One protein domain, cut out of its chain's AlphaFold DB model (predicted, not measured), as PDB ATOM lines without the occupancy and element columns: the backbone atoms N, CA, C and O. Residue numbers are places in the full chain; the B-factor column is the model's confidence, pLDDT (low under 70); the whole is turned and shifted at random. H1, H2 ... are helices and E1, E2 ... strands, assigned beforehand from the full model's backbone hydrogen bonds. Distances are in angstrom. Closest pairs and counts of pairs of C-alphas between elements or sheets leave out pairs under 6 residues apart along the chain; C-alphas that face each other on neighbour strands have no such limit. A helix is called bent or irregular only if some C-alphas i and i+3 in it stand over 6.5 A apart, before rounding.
ATOM      1  N   VAL A  67     140.840 182.608 143.137       97.25
ATOM      2  CA  VAL A  67     140.206 181.409 143.691       97.25
ATOM      3  C   VAL A  67     141.260 180.518 144.344       97.25
ATOM      4  O   VAL A  67     142.088 179.887 143.688       97.25
ATOM      5  N   ARG A  68     141.187 180.413 145.667       97.06
ATOM      6  CA  ARG A  68     141.997 179.507 146.484       97.06
ATOM      7  C   ARG A  68     141.133 178.349 146.942       97.06
ATOM      8  O   ARG A  68     139.996 178.552 147.356       97.06
ATOM      9  N   ARG A  69     141.695 177.140 146.913       97.69
ATOM     10  CA  ARG A  69     141.058 175.915 147.406       97.69
ATOM     11  C   ARG A  69     141.963 175.234 148.426       97.69
ATOM     12  O   ARG A  69     143.151 175.057 148.174       97.69
ATOM     13  N   LYS A  70     141.383 174.778 149.533       98.31
ATOM     14  CA  LYS A  70     142.031 173.912 150.520       98.31
ATOM     15  C   LYS A  70     141.140 172.711 150.807       98.31
ATOM     16  O   LYS A  70     140.003 172.877 151.240       98.31
ATOM     17  N   ASN A  71     141.652 171.507 150.567       98.38
ATOM     18  CA  ASN A  71     140.965 170.280 150.960       98.38
ATOM     19  C   ASN A  71     141.218 170.010 152.443       98.38
ATOM     20  O   ASN A  71     142.338 170.176 152.926       98.38
ATOM     21  N   ILE A  72     140.167 169.612 153.146       97.50
ATOM     22  CA  ILE A  72     140.161 169.312 154.568       97.50
ATOM     23  C   ILE A  72     139.650 167.891 154.732       97.50
ATOM     24  O   ILE A  72     138.522 167.583 154.345       97.50
ATOM     25  N   ASP A  73     140.486 167.061 155.343       97.62
ATOM     26  CA  ASP A  73     140.095 165.752 155.834       97.62
ATOM     27  C   ASP A  73     140.124 165.778 157.364       97.62
ATOM     28  O   ASP A  73     141.174 165.983 157.973       97.62
ATOM     29  N   HIS A  74     138.954 165.667 157.996       95.56
ATOM     30  CA  HIS A  74     138.816 165.692 159.451       95.56
ATOM     31  C   HIS A  74     138.368 164.320 159.946       95.56
ATOM     32  O   HIS A  74     137.284 163.855 159.588       95.56
ATOM     33  N   ARG A  75     139.224 163.661 160.731       96.19
ATOM     34  CA  ARG A  75     139.050 162.290 161.234       96.19
ATOM     35  C   ARG A  75     139.445 162.213 162.719       96.19
ATOM     36  O   ARG A  75     140.507 161.681 163.037       96.19
ATOM     37  N   PRO A  76     138.683 162.835 163.635       92.19
ATOM     38  CA  PRO A  76     138.982 162.754 165.060       92.19
ATOM     39  C   PRO A  76     138.776 161.317 165.560       92.19
ATOM     40  O   PRO A  76     137.874 160.620 165.099       92.19
ATOM     41  N   GLY A  77     139.591 160.876 166.520       88.19
ATOM     42  CA  GLY A  77     139.407 159.566 167.149       88.19
ATOM     43  C   GLY A  77     138.058 159.458 167.870       88.19
ATOM     44  O   GLY A  77     137.517 160.461 168.347       88.19
ATOM     45  N   SER A 110     121.870 183.843 165.107       88.94
ATOM     46  CA  SER A 110     122.042 182.724 166.054       88.94
ATOM     47  C   SER A 110     121.963 181.361 165.360       88.94
ATOM     48  O   SER A 110     122.762 180.477 165.653       88.94
ATOM     49  N   ARG A 111     121.066 181.237 164.375       90.88
ATOM     50  CA  ARG A 111     120.908 180.027 163.564       90.88
ATOM     51  C   ARG A 111     122.113 179.769 162.661       90.88
ATOM     52  O   ARG A 111     122.577 178.641 162.576       90.88
ATOM     53  N   GLU A 112     122.641 180.797 162.000       92.38
ATOM     54  CA  GLU A 112     123.848 180.659 161.173       92.38
ATOM     55  C   GLU A 112     125.060 180.225 162.003       92.38
ATOM     56  O   GLU A 112     125.829 179.374 161.560       92.38
ATOM     57  N   ARG A 113     125.210 180.765 163.219       92.38
ATOM     58  CA  ARG A 113     126.281 180.375 164.148       92.38
ATOM     59  C   ARG A 113     126.151 178.930 164.610       92.38
ATOM     60  O   ARG A 113     127.154 178.228 164.654       92.38
ATOM     61  N   GLU A 114     124.938 178.485 164.922       90.56
ATOM     62  CA  GLU A 114     124.672 177.093 165.294       90.56
ATOM     63  C   GLU A 114     125.050 176.137 164.158       90.56
ATOM     64  O   GLU A 114     125.790 175.176 164.361       90.56
ATOM     65  N   VAL A 115     124.614 176.442 162.933       93.06
ATOM     66  CA  VAL A 115     124.925 175.628 161.755       93.06
ATOM     67  C   VAL A 115     126.427 175.613 161.473       93.06
ATOM     68  O   VAL A 115     126.975 174.543 161.206       93.06
ATOM     69  N   LEU A 116     127.095 176.766 161.549       93.69
ATOM     70  CA  LEU A 116     128.544 176.878 161.379       93.69
ATOM     71  C   LEU A 116     129.302 176.077 162.444       93.69
ATOM     72  O   LEU A 116     130.288 175.415 162.124       93.69
ATOM     73  N   GLY A 117     128.813 176.090 163.687       92.19
ATOM     74  CA  GLY A 117     129.384 175.365 164.822       92.19
ATOM     75  C   GLY A 117     129.430 173.845 164.643       92.19
ATOM     76  O   GLY A 117     130.252 173.189 165.280       92.19
ATOM     77  N   ASN A 118     128.618 173.291 163.737       91.50
ATOM     78  CA  ASN A 118     128.637 171.865 163.403       91.50
ATOM     79  C   ASN A 118     129.812 171.465 162.494       91.50
ATOM     80  O   ASN A 118     130.122 170.280 162.391       91.50
ATOM     81  N   LEU A 119     130.460 172.418 161.813       93.88
ATOM     82  CA  LEU A 119     131.589 172.133 160.922       93.88
ATOM     83  C   LEU A 119     132.889 171.908 161.714       93.88
ATOM     84  O   LEU A 119     133.023 172.411 162.829       93.88
ATOM     85  N   PRO A 120     133.907 171.231 161.149       95.50
ATOM     86  CA  PRO A 120     135.211 171.112 161.799       95.50
ATOM     87  C   PRO A 120     135.830 172.482 162.142       95.50
ATOM     88  O   PRO A 120     135.735 173.399 161.320       95.50
ATOM     89  N   PRO A 121     136.550 172.639 163.272       93.88
ATOM     90  CA  PRO A 121     137.078 173.939 163.709       93.88
ATOM     91  C   PRO A 121     137.922 174.671 162.657       93.88
ATOM     92  O   PRO A 121     137.771 175.873 162.451       93.88
ATOM     93  N   LEU A 122     138.764 173.941 161.918       94.62
ATOM     94  CA  LEU A 122     139.571 174.521 160.841       94.62
ATOM     95  C   LEU A 122     138.706 175.068 159.692       94.62
ATOM     96  O   LEU A 122     139.050 176.081 159.093       94.62
ATOM     97  N   VAL A 123     137.574 174.430 159.391       97.38
ATOM     98  CA  VAL A 123     136.626 174.903 158.369       97.38
ATOM     99  C   VAL A 123     135.926 176.169 158.851       97.38
ATOM    100  O   VAL A 123     135.849 177.139 158.101       97.38
ATOM    101  N   GLN A 124     135.493 176.197 160.118       96.62
ATOM    102  CA  GLN A 124     134.905 177.391 160.730       96.62
ATOM    103  C   GLN A 124     135.863 178.586 160.665       96.62
ATOM    104  O   GLN A 124     135.444 179.692 160.324       96.62
ATOM    105  N   GLN A 125     137.147 178.362 160.961       95.56
ATOM    106  CA  GLN A 125     138.180 179.389 160.874       95.56
ATOM    107  C   GLN A 125     138.348 179.893 159.436       95.56
ATOM    108  O   GLN A 125     138.303 181.098 159.213       95.56
ATOM    109  N   LEU A 126     138.510 178.992 158.459       96.25
ATOM    110  CA  LEU A 126     138.740 179.365 157.055       96.25
ATOM    111  C   LEU A 126     137.559 180.128 156.440       96.25
ATOM    112  O   LEU A 126     137.775 181.037 155.642       96.25
ATOM    113  N   LEU A 127     136.326 179.772 156.810       96.31
ATOM    114  CA  LEU A 127     135.125 180.491 156.381       96.31
ATOM    115  C   LEU A 127     135.077 181.910 156.967       96.31
ATOM    116  O   LEU A 127     134.745 182.862 156.270       96.31
ATOM    117  N   GLN A 128     135.415 182.068 158.247       94.75
ATOM    118  CA  GLN A 128     135.251 183.343 158.950       94.75
ATOM    119  C   GLN A 128     136.443 184.293 158.804       94.75
ATOM    120  O   GLN A 128     136.259 185.498 158.954       94.75
ATOM    121  N   GLU A 129     137.647 183.790 158.507       92.25
ATOM    122  CA  GLU A 129     138.896 184.570 158.485       92.25
ATOM    123  C   GLU A 129     138.781 185.931 157.760       92.25
ATOM    124  O   GLU A 129     139.250 186.926 158.320       92.25
ATOM    125  N   PRO A 130     138.135 186.045 156.578       90.56
ATOM    126  CA  PRO A 130     138.012 187.335 155.891       90.56
ATOM    127  C   PRO A 130     137.096 188.341 156.605       90.56
ATOM    128  O   PRO A 130     137.284 189.548 156.467       90.56
ATOM    129  N   PHE A 131     136.124 187.857 157.377       90.44
ATOM    130  CA  PHE A 131     135.057 188.658 157.986       90.44
ATOM    131  C   PHE A 131     135.381 189.093 159.417       90.44
ATOM    132  O   PHE A 131     134.949 190.155 159.857       90.44
ATOM    133  N   VAL A 132     136.233 188.340 160.122       83.38
ATOM    134  CA  VAL A 132     136.676 188.681 161.489       83.38
ATOM    135  C   VAL A 132     137.433 190.019 161.540       83.38
ATOM    136  O   VAL A 132     137.432 190.690 162.567       83.38
ATOM    137  N   ARG A 133     138.048 190.453 160.430       72.62
ATOM    138  CA  ARG A 133     138.796 191.724 160.330       72.62
ATOM    139  C   ARG A 133     137.954 192.923 159.863       72.62
ATOM    140  O   ARG A 133     138.513 193.904 159.383       72.62
ATOM    141  N   GLY A 134     136.629 192.850 159.999       73.06
ATOM    142  CA  GLY A 134     135.721 193.981 159.765       73.06
ATOM    143  C   GLY A 134     135.038 194.008 158.396       73.06
ATOM    144  O   GLY A 134     134.363 194.984 158.079       73.06
ATOM    145  N   GLU A 135     135.175 192.959 157.580       85.75
ATOM    146  CA  GLU A 135     134.350 192.830 156.377       85.75
ATOM    147  C   GLU A 135     132.935 192.371 156.734       85.75
ATOM    148  O   GLU A 135     132.746 191.413 157.484       85.75
ATOM    149  N   GLN A 136     131.931 193.032 156.155       89.19
ATOM    150  CA  GLN A 136     130.541 192.658 156.366       89.19
ATOM    151  C   GLN A 136     130.157 191.378 155.641       89.19
ATOM    152  O   GLN A 136     130.341 191.254 154.432       89.19
ATOM    153  N   ILE A 137     129.526 190.467 156.379       93.12
ATOM    154  CA  ILE A 137     128.793 189.344 155.803       93.12
ATOM    155  C   ILE A 137     127.467 189.894 155.274       93.12
ATOM    156  O   ILE A 137     126.624 190.359 156.038       93.12
ATOM    157  N   LEU A 138     127.308 189.872 153.953       93.19
ATOM    158  CA  LEU A 138     126.086 190.273 153.252       93.19
ATOM    159  C   LEU A 138     125.145 189.089 153.021       93.19
ATOM    160  O   LEU A 138     123.946 189.282 152.830       93.19
ATOM    161  N   ARG A 139     125.685 187.867 152.996       93.12
ATOM    162  CA  ARG A 139     124.911 186.640 152.808       93.12
ATOM    163  C   ARG A 139     125.576 185.468 153.519       93.12
ATOM    164  O   ARG A 139     126.786 185.276 153.404       93.12
ATOM    165  N   ALA A 140     124.749 184.673 154.184       95.62
ATOM    166  CA  ALA A 140     125.084 183.359 154.701       95.62
ATOM    167  C   ALA A 140     124.057 182.356 154.162       95.62
ATOM    168  O   ALA A 140     122.853 182.586 154.253       95.62
ATOM    169  N   ASP A 141     124.528 181.274 153.556       95.75
ATOM    170  CA  ASP A 141     123.680 180.258 152.930       95.75
ATOM    171  C   ASP A 141     124.280 178.876 153.187       95.75
ATOM    172  O   ASP A 141     125.495 178.697 153.129       95.75
ATOM    173  N   TRP A 142     123.443 177.884 153.465       96.25
ATOM    174  CA  TRP A 142     123.904 176.526 153.729       96.25
ATOM    175  C   TRP A 142     122.891 175.494 153.258       96.25
ATOM    176  O   TRP A 142     121.698 175.770 153.130       96.25
ATOM    177  N   HIS A 143     123.384 174.287 153.015       95.44
ATOM    178  CA  HIS A 143     122.557 173.153 152.656       95.44
ATOM    179  C   HIS A 143     123.185 171.855 153.150       95.44
ATOM    180  O   HIS A 143     124.402 171.672 153.070       95.44
ATOM    181  N   TYR A 144     122.327 170.967 153.638       93.19
ATOM    182  CA  TYR A 144     122.665 169.600 153.989       93.19
ATOM    183  C   TYR A 144     121.716 168.675 153.236       93.19
ATOM    184  O   TYR A 144     120.502 168.873 153.279       93.19
ATOM    185  N   GLU A 145     122.277 167.666 152.590       93.19
ATOM    186  CA  GLU A 145     121.547 166.585 151.945       93.19
ATOM    187  C   GLU A 145     122.101 165.255 152.453       93.19
ATOM    188  O   GLU A 145     123.318 165.056 152.493       93.19
ATOM    189  N   GLY A 146     121.206 164.362 152.871       92.56
ATOM    190  CA  GLY A 146     121.551 163.035 153.364       92.56
ATOM    191  C   GLY A 146     120.670 162.585 154.527       92.56
ATOM    192  O   GLY A 146     119.517 162.991 154.673       92.56
ATOM    193  N   THR A 147     121.239 161.723 155.358       92.38
ATOM    194  CA  THR A 147     120.629 161.089 156.527       92.38
ATOM    195  C   THR A 147     121.234 161.616 157.832       92.38
ATOM    196  O   THR A 147     122.165 162.419 157.838       92.38
ATOM    197  N   ALA A 148     120.734 161.122 158.968       86.88
ATOM    198  CA  ALA A 148     121.254 161.478 160.287       86.88
ATOM    199  C   ALA A 148     122.727 161.076 160.509       86.88
ATOM    200  O   ALA A 148     123.409 161.695 161.322       86.88
ATOM    201  N   THR A 149     123.222 160.048 159.813       89.31
ATOM    202  CA  THR A 149     124.587 159.521 159.995       89.31
ATOM    203  C   THR A 149     125.502 159.784 158.808       89.31
ATOM    204  O   THR A 149     126.712 159.638 158.943       89.31
ATOM    205  N   THR A 150     124.955 160.160 157.653       93.25
ATOM    206  CA  THR A 150     125.725 160.428 156.432       93.25
ATOM    207  C   THR A 150     125.127 161.615 155.703       93.25
ATOM    208  O   THR A 150     123.961 161.566 155.336       93.25
ATOM    209  N   MET A 151     125.921 162.651 155.457       94.06
ATOM    210  CA  MET A 151     125.566 163.757 154.573       94.06
ATOM    211  C   MET A 151     126.343 163.630 153.262       94.06
ATOM    212  O   MET A 151     127.571 163.766 153.237       94.06
ATOM    213  N   ASP A 152     125.609 163.399 152.176       92.69
ATOM    214  CA  ASP A 152     126.126 163.271 150.811       92.69
ATOM    215  C   ASP A 152     126.464 164.622 150.178       92.69
ATOM    216  O   ASP A 152     127.320 164.693 149.285       92.69
ATOM    217  N   ALA A 153     125.830 165.689 150.676       93.50
ATOM    218  CA  ALA A 153     126.196 167.061 150.385       93.50
ATOM    219  C   ALA A 153     126.116 167.924 151.648       93.50
ATOM    220  O   ALA A 153     125.095 168.021 152.321       93.50
ATOM    221  N   VAL A 154     127.217 168.600 151.936       95.81
ATOM    222  CA  VAL A 154     127.335 169.679 152.909       95.81
ATOM    223  C   VAL A 154     127.786 170.899 152.135       95.81
ATOM    224  O   VAL A 154     128.770 170.815 151.406       95.81
ATOM    225  N   THR A 155     127.105 172.029 152.285       97.75
ATOM    226  CA  THR A 155     127.569 173.323 151.780       97.75
ATOM    227  C   THR A 155     127.331 174.406 152.820       97.75
ATOM    228  O   THR A 155     126.245 174.480 153.386       97.75
ATOM    229  N   PHE A 156     128.317 175.272 153.036       98.31
ATOM    230  CA  PHE A 156     128.181 176.495 153.821       98.31
ATOM    231  C   PHE A 156     128.901 177.638 153.107       98.31
ATOM    232  O   PHE A 156     130.036 177.476 152.659       98.31
ATOM    233  N   ILE A 157     128.241 178.779 152.972       97.94
ATOM    234  CA  ILE A 157     128.684 179.923 152.180       97.94
ATOM    235  C   ILE A 157     128.589 181.172 153.042       97.94
ATOM    236  O   ILE A 157     127.548 181.426 153.641       97.94
ATOM    237  N   LEU A 158     129.651 181.973 153.028       97.19
ATOM    238  CA  LEU A 158     129.646 183.355 153.490       97.19
ATOM    239  C   LEU A 158     130.084 184.250 152.336       97.19
ATOM    240  O   LEU A 158     131.091 183.977 151.683       97.19
ATOM    241  N   ALA A 159     129.334 185.314 152.076       96.75
ATOM    242  CA  ALA A 159     129.662 186.290 151.048       96.75
ATOM    243  C   ALA A 159     129.564 187.706 151.606       96.75
ATOM    244  O   ALA A 159     128.562 188.079 152.217       96.75
ATOM    245  N   GLY A 160     130.606 188.492 151.366       94.69
ATOM    246  CA  GLY A 160     130.669 189.915 151.652       94.69
ATOM    247  C   GLY A 160     130.840 190.750 150.388       94.69
ATOM    248  O   GLY A 160     130.695 190.244 149.270       94.69
ATOM    249  N   PRO A 161     131.127 192.051 150.541       94.00
ATOM    250  CA  PRO A 161     131.333 192.943 149.409       94.00
ATOM    251  C   PRO A 161     132.602 192.623 148.611       94.00
ATOM    252  O   PRO A 161     132.631 192.931 147.423       94.00
ATOM    253  N   ARG A 162     133.633 192.033 149.234       95.38
ATOM    254  CA  ARG A 162     134.941 191.794 148.601       95.38
ATOM    255  C   ARG A 162     135.373 190.339 148.631       95.38
ATOM    256  O   ARG A 162     136.268 189.990 147.880       95.38
ATOM    257  N   THR A 163     134.771 189.497 149.467       96.31
ATOM    258  CA  THR A 163     135.184 188.098 149.605       96.31
ATOM    259  C   THR A 163     133.988 187.154 149.618       96.31
ATOM    260  O   THR A 163     132.978 187.418 150.270       96.31
ATOM    261  N   VAL A 164     134.124 186.008 148.950       97.75
ATOM    262  CA  VAL A 164     133.269 184.830 149.154       97.75
ATOM    263  C   VAL A 164     134.113 183.704 149.733       97.75
ATOM    264  O   VAL A 164     135.206 183.426 149.237       97.75
ATOM    265  N   THR A 165     133.586 183.020 150.745       98.06
ATOM    266  CA  THR A 165     134.125 181.755 151.251       98.06
ATOM    267  C   THR A 165     133.072 180.663 151.187       98.06
ATOM    268  O   THR A 165     131.921 180.894 151.563       98.06
ATOM    269  N   VAL A 166     133.465 179.467 150.754       98.50
ATOM    270  CA  VAL A 166     132.564 178.314 150.617       98.50
ATOM    271  C   VAL A 166     133.222 177.077 151.198       98.50
ATOM    272  O   VAL A 166     134.367 176.795 150.877       98.50
ATOM    273  N   ALA A 167     132.504 176.301 151.996       98.56
ATOM    274  CA  ALA A 167     132.876 174.942 152.357       98.56
ATOM    275  C   ALA A 167     131.881 173.997 151.693       98.56
ATOM    276  O   ALA A 167     130.679 174.191 151.849       98.56
ATOM    277  N   ALA A 168     132.366 173.000 150.956       98.25
ATOM    278  CA  ALA A 168     131.513 172.015 150.304       98.25
ATOM    279  C   ALA A 168     132.108 170.606 150.379       98.25
ATOM    280  O   ALA A 168     133.319 170.441 150.233       98.25
ATOM    281  N   GLY A 169     131.279 169.585 150.587       97.56
ATOM    282  CA  GLY A 169     131.726 168.192 150.600       97.56
ATOM    283  C   GLY A 169     130.766 167.266 151.332       97.56
ATOM    284  O   GLY A 169     129.563 167.361 151.124       97.56
ATOM    285  N   ARG A 170     131.297 166.347 152.145       97.56
ATOM    286  CA  ARG A 170     130.537 165.252 152.770       97.56
ATOM    287  C   ARG A 170     130.889 165.049 154.233       97.56
ATOM    288  O   ARG A 170     131.990 165.401 154.667       97.56
ATOM    289  N   MET A 171     129.976 164.409 154.952       96.69
ATOM    290  CA  MET A 171     130.162 163.968 156.331       96.69
ATOM    291  C   MET A 171     129.634 162.546 156.509       96.69
ATOM    292  O   MET A 171     128.625 162.187 155.914       96.69
ATOM    293  N   HIS A 172     130.297 161.737 157.327       96.62
ATOM    294  CA  HIS A 172     129.733 160.484 157.821       96.62
ATOM    295  C   HIS A 172     130.125 160.258 159.281       96.62
ATOM    296  O   HIS A 172     131.188 160.691 159.722       96.62
ATOM    297  N   ILE A 173     129.280 159.559 160.029       94.62
ATOM    298  CA  ILE A 173     129.532 159.135 161.406       94.62
ATOM    299  C   ILE A 173     129.869 157.638 161.369       94.62
ATOM    300  O   ILE A 173     128.970 156.826 161.142       94.62
ATOM    301  N   PRO A 174     131.143 157.245 161.555       94.31
ATOM    302  CA  PRO A 174     131.511 155.835 161.614       94.31
ATOM    303  C   PRO A 174     130.889 155.109 162.817       94.31
ATOM    304  O   PRO A 174     130.517 155.744 163.808       94.31
ATOM    305  N   PRO A 175     130.847 153.766 162.796       92.44
ATOM    306  CA  PRO A 175     130.493 152.983 163.975       92.44
ATOM    307  C   PRO A 175     131.361 153.349 165.187       92.44
ATOM    308  O   PRO A 175     132.579 153.463 165.070       92.44
ATOM    309  N   GLY A 176     130.738 153.538 166.353       91.88
ATOM    310  CA  GLY A 176     131.428 153.949 167.585       91.88
ATOM    311  C   GLY A 176     131.732 155.449 167.687       91.88
ATOM    312  O   GLY A 176     132.297 155.885 168.687       91.88
ATOM    313  N   HIS A 177     131.342 156.252 166.690       93.25
ATOM    314  CA  HIS A 177     131.462 157.709 166.712       93.25
ATOM    315  C   HIS A 177     130.104 158.379 166.966       93.25
ATOM    316  O   HIS A 177     129.039 157.782 166.823       93.25
ATOM    317  N   SER A 178     130.154 159.657 167.333       90.31
ATOM    318  CA  SER A 178     128.992 160.546 167.415       90.31
ATOM    319  C   SER A 178     129.142 161.695 166.419       90.31
ATOM    320  O   SER A 178     130.183 161.825 165.775       90.31
ATOM    321  N   LEU A 179     128.144 162.579 166.330       86.62
ATOM    322  CA  LEU A 179     128.240 163.793 165.512       86.62
ATOM    323  C   LEU A 179     129.479 164.638 165.866       86.62
ATOM    324  O   LEU A 179     130.141 165.170 164.978       86.62
ATOM    325  N   ALA A 180     129.850 164.694 167.149       88.44
ATOM    326  CA  ALA A 180     131.027 165.429 167.619       88.44
ATOM    327  C   ALA A 180     132.362 164.820 167.148       88.44
ATOM    328  O   ALA A 180     133.381 165.505 167.137       88.44
ATOM    329  N   THR A 181     132.368 163.539 166.772       92.00
ATOM    330  CA  THR A 181     133.538 162.828 166.238       92.00
ATOM    331  C   THR A 181     133.304 162.363 164.801       92.00
ATOM    332  O   THR A 181     133.911 161.389 164.354       92.00
ATOM    333  N   ALA A 182     132.404 163.042 164.082       93.88
ATOM    334  CA  ALA A 182     132.092 162.739 162.697       93.88
ATOM    335  C   ALA A 182     133.299 162.973 161.780       93.88
ATOM    336  O   ALA A 182     134.177 163.801 162.037       93.88
ATOM    337  N   HIS A 183     133.318 162.237 160.680       97.25
ATOM    338  CA  HIS A 183     134.345 162.288 159.661       97.25
ATOM    339  C   HIS A 183     133.904 163.190 158.510       97.25
ATOM    340  O   HIS A 183     132.865 162.951 157.896       97.25
ATOM    341  N   TRP A 184     134.709 164.201 158.186       98.06
ATOM    342  CA  TRP A 184     134.393 165.188 157.152       98.06
ATOM    343  C   TRP A 184     135.418 165.191 156.023       98.06
ATOM    344  O   TRP A 184     136.620 165.264 156.279       98.06
ATOM    345  N   SER A 185     134.936 165.190 154.783       98.19
ATOM    346  CA  SER A 185     135.746 165.420 153.584       98.19
ATOM    347  C   SER A 185     135.216 166.666 152.889       98.19
ATOM    348  O   SER A 185     134.165 166.617 152.252       98.19
ATOM    349  N   LEU A 186     135.914 167.790 153.037       98.38
ATOM    350  CA  LEU A 186     135.447 169.104 152.592       98.38
ATOM    351  C   LEU A 186     136.495 169.796 151.717       98.38
ATOM    352  O   LEU A 186     137.696 169.641 151.910       98.38
ATOM    353  N   ALA A 187     136.042 170.624 150.786       98.44
ATOM    354  CA  ALA A 187     136.850 171.628 150.114       98.44
ATOM    355  C   ALA A 187     136.405 173.014 150.587       98.44
ATOM    356  O   ALA A 187     135.232 173.366 150.472       98.44
ATOM    357  N   CYS A 188     137.346 173.789 151.120       98.50
ATOM    358  CA  CYS A 188     137.162 175.198 151.440       98.50
ATOM    359  C   CYS A 188     137.677 176.048 150.281       98.50
ATOM    360  O   CYS A 188     138.811 175.865 149.835       98.50
ATOM    361  N   TYR A 189     136.863 176.983 149.822       98.50
ATOM    362  CA  TYR A 189     137.164 177.934 148.770       98.50
ATOM    363  C   TYR A 189     137.157 179.345 149.331       98.50
ATOM    364  O   TYR A 189     136.351 179.666 150.204       98.50
ATOM    365  N   ARG A 190     138.022 180.191 148.781       97.56
ATOM    366  CA  ARG A 190     138.004 181.639 148.973       97.56
ATOM    367  C   ARG A 190     138.255 182.311 147.634       97.56
ATOM    368  O   ARG A 190     139.126 181.855 146.899       97.56
ATOM    369  N   ALA A 191     137.521 183.371 147.334       98.00
ATOM    370  CA  ALA A 191     137.735 184.176 146.141       98.00
ATOM    371  C   ALA A 191     137.368 185.637 146.402       98.00
ATOM    372  O   ALA A 191     136.483 185.917 147.220       98.00
ATOM    373  N   ASP A 192     138.024 186.540 145.682       98.00
ATOM    374  CA  ASP A 192     137.752 187.967 145.752       98.00
ATOM    375  C   ASP A 192     136.571 188.314 144.837       98.00
ATOM    376  O   ASP A 192     136.451 187.812 143.717       98.00
ATOM    377  N   VAL A 193     135.674 189.166 145.325       97.94
ATOM    378  CA  VAL A 193     134.489 189.656 144.621       97.94
ATOM    379  C   VAL A 193     134.867 190.908 143.847       97.94
ATOM    380  O   VAL A 193     135.257 191.918 144.425       97.94
ATOM    381  N   VAL A 194     134.685 190.856 142.530       97.75
ATOM    382  CA  VAL A 194     134.908 191.992 141.628       97.75
ATOM    383  C   VAL A 194     133.702 192.924 141.643       97.75
ATOM    384  O   VAL A 194     133.838 194.144 141.644       97.75
ATOM    385  N   ARG A 195     132.494 192.349 141.619       96.44
ATOM    386  CA  ARG A 195     131.234 193.100 141.650       96.44
ATOM    387  C   ARG A 195     130.056 192.223 142.042       96.44
ATOM    388  O   ARG A 195     130.103 190.998 141.933       96.44
TER     389      ARG A 195
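This is residues 67 to 77 and 110 to 195 of the 199 residues of an uncharacterized protein of Frankia sp. BMG5.11 (UniProt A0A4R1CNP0). What shape do these coordinates show? One twisted sheet of five antiparallel strands, in the order E1, E5, E4, E3, E2, makes a wall with the helices H1 and H2 over one face and the other face bare. H2 runs along the strands over E5 and E4, and the shorter H1 slants over the edge strand E2. What is it made of? The 97 printed residues hold two named helices and five named strands in the order E1, H1, H2, E2, E3, E4, E5, of mixed class, in two layers, helices on one face of a sheet. The whole is compact, with a radius of gyration of the C-alphas of 13.7 A, and elongated, spanning 45 by 27 by 22 A.

What stands beside the first strand? E1, residues 68 to 74, is an edge strand, antiparallel to E5, residues 183 to 195, at 162 degrees; N 70 and O 188 are within hydrogen-bond range at 2.8 A. Where is the first helix? H1, residues 110 to 117, is on the sheet at a height of 10.0 A, over E2, residues 139 to 146; their closest C-alphas, Glu 112 and Ala 140, are 7.1 A apart. It is only just slantwise to the strands, at 57 degrees to E2 on the local plane. And the second? H2, residues 121 to 132, is on the same face at a height of 8.8 A, over E5 and E4, residues 163 to 172, and runs along the strands; the C-alphas of Leu 127 and Thr 165, the closest of H2 and E4, are 5.4 A apart. H1 and H2 are close but not clearly touching, with the C-alphas of Leu 116 and Gln 124 closest at 6.4 A. In H1 every O i to N i+4 pair is within hydrogen-bond range, in H2 6 of 8. How do the later strands follow? E2, E3, residues 150 to 159, E4 and E5 make a meander, each strand the antiparallel neighbour of the one before. N 143 and O 155 are 2.9 A apart between E2 and E3, N 156 and O 167 2.9 A between E3 and E4, and N 189 and O 166 2.7 A between E4 and E5, each within hydrogen-bond range.

Where do the elements begin and end? C-alpha 68 of E1 is at (141.997, 179.507, 146.484), and C-alpha 195 of E5 at (131.234, 193.100, 141.650). How long are they? From first to last C-alpha E1 measures 19.2 A, E2 23.8 A, E3 26.7 A, E4 29.3 A and E5 35.8 A; H1 measures 10.5 A and H2 14.9 A. E3 bends by 50 degrees at residue 153, and H2 is irregular, with C-alphas 127 and 130 at 7.4 A.

How far does it reach? The two C-alphas farthest apart, those of Gly 176 and Arg 195, are 47.0 A apart. Is anything missing? Residues 78 to 109 are not printed, and C-alphas 77 and 110 are 29.0 A apart across the cut; of the links printed whole, none is long. How confident is the model? The mean pLDDT of the printed part is 94.1, and no printed residue is under 70.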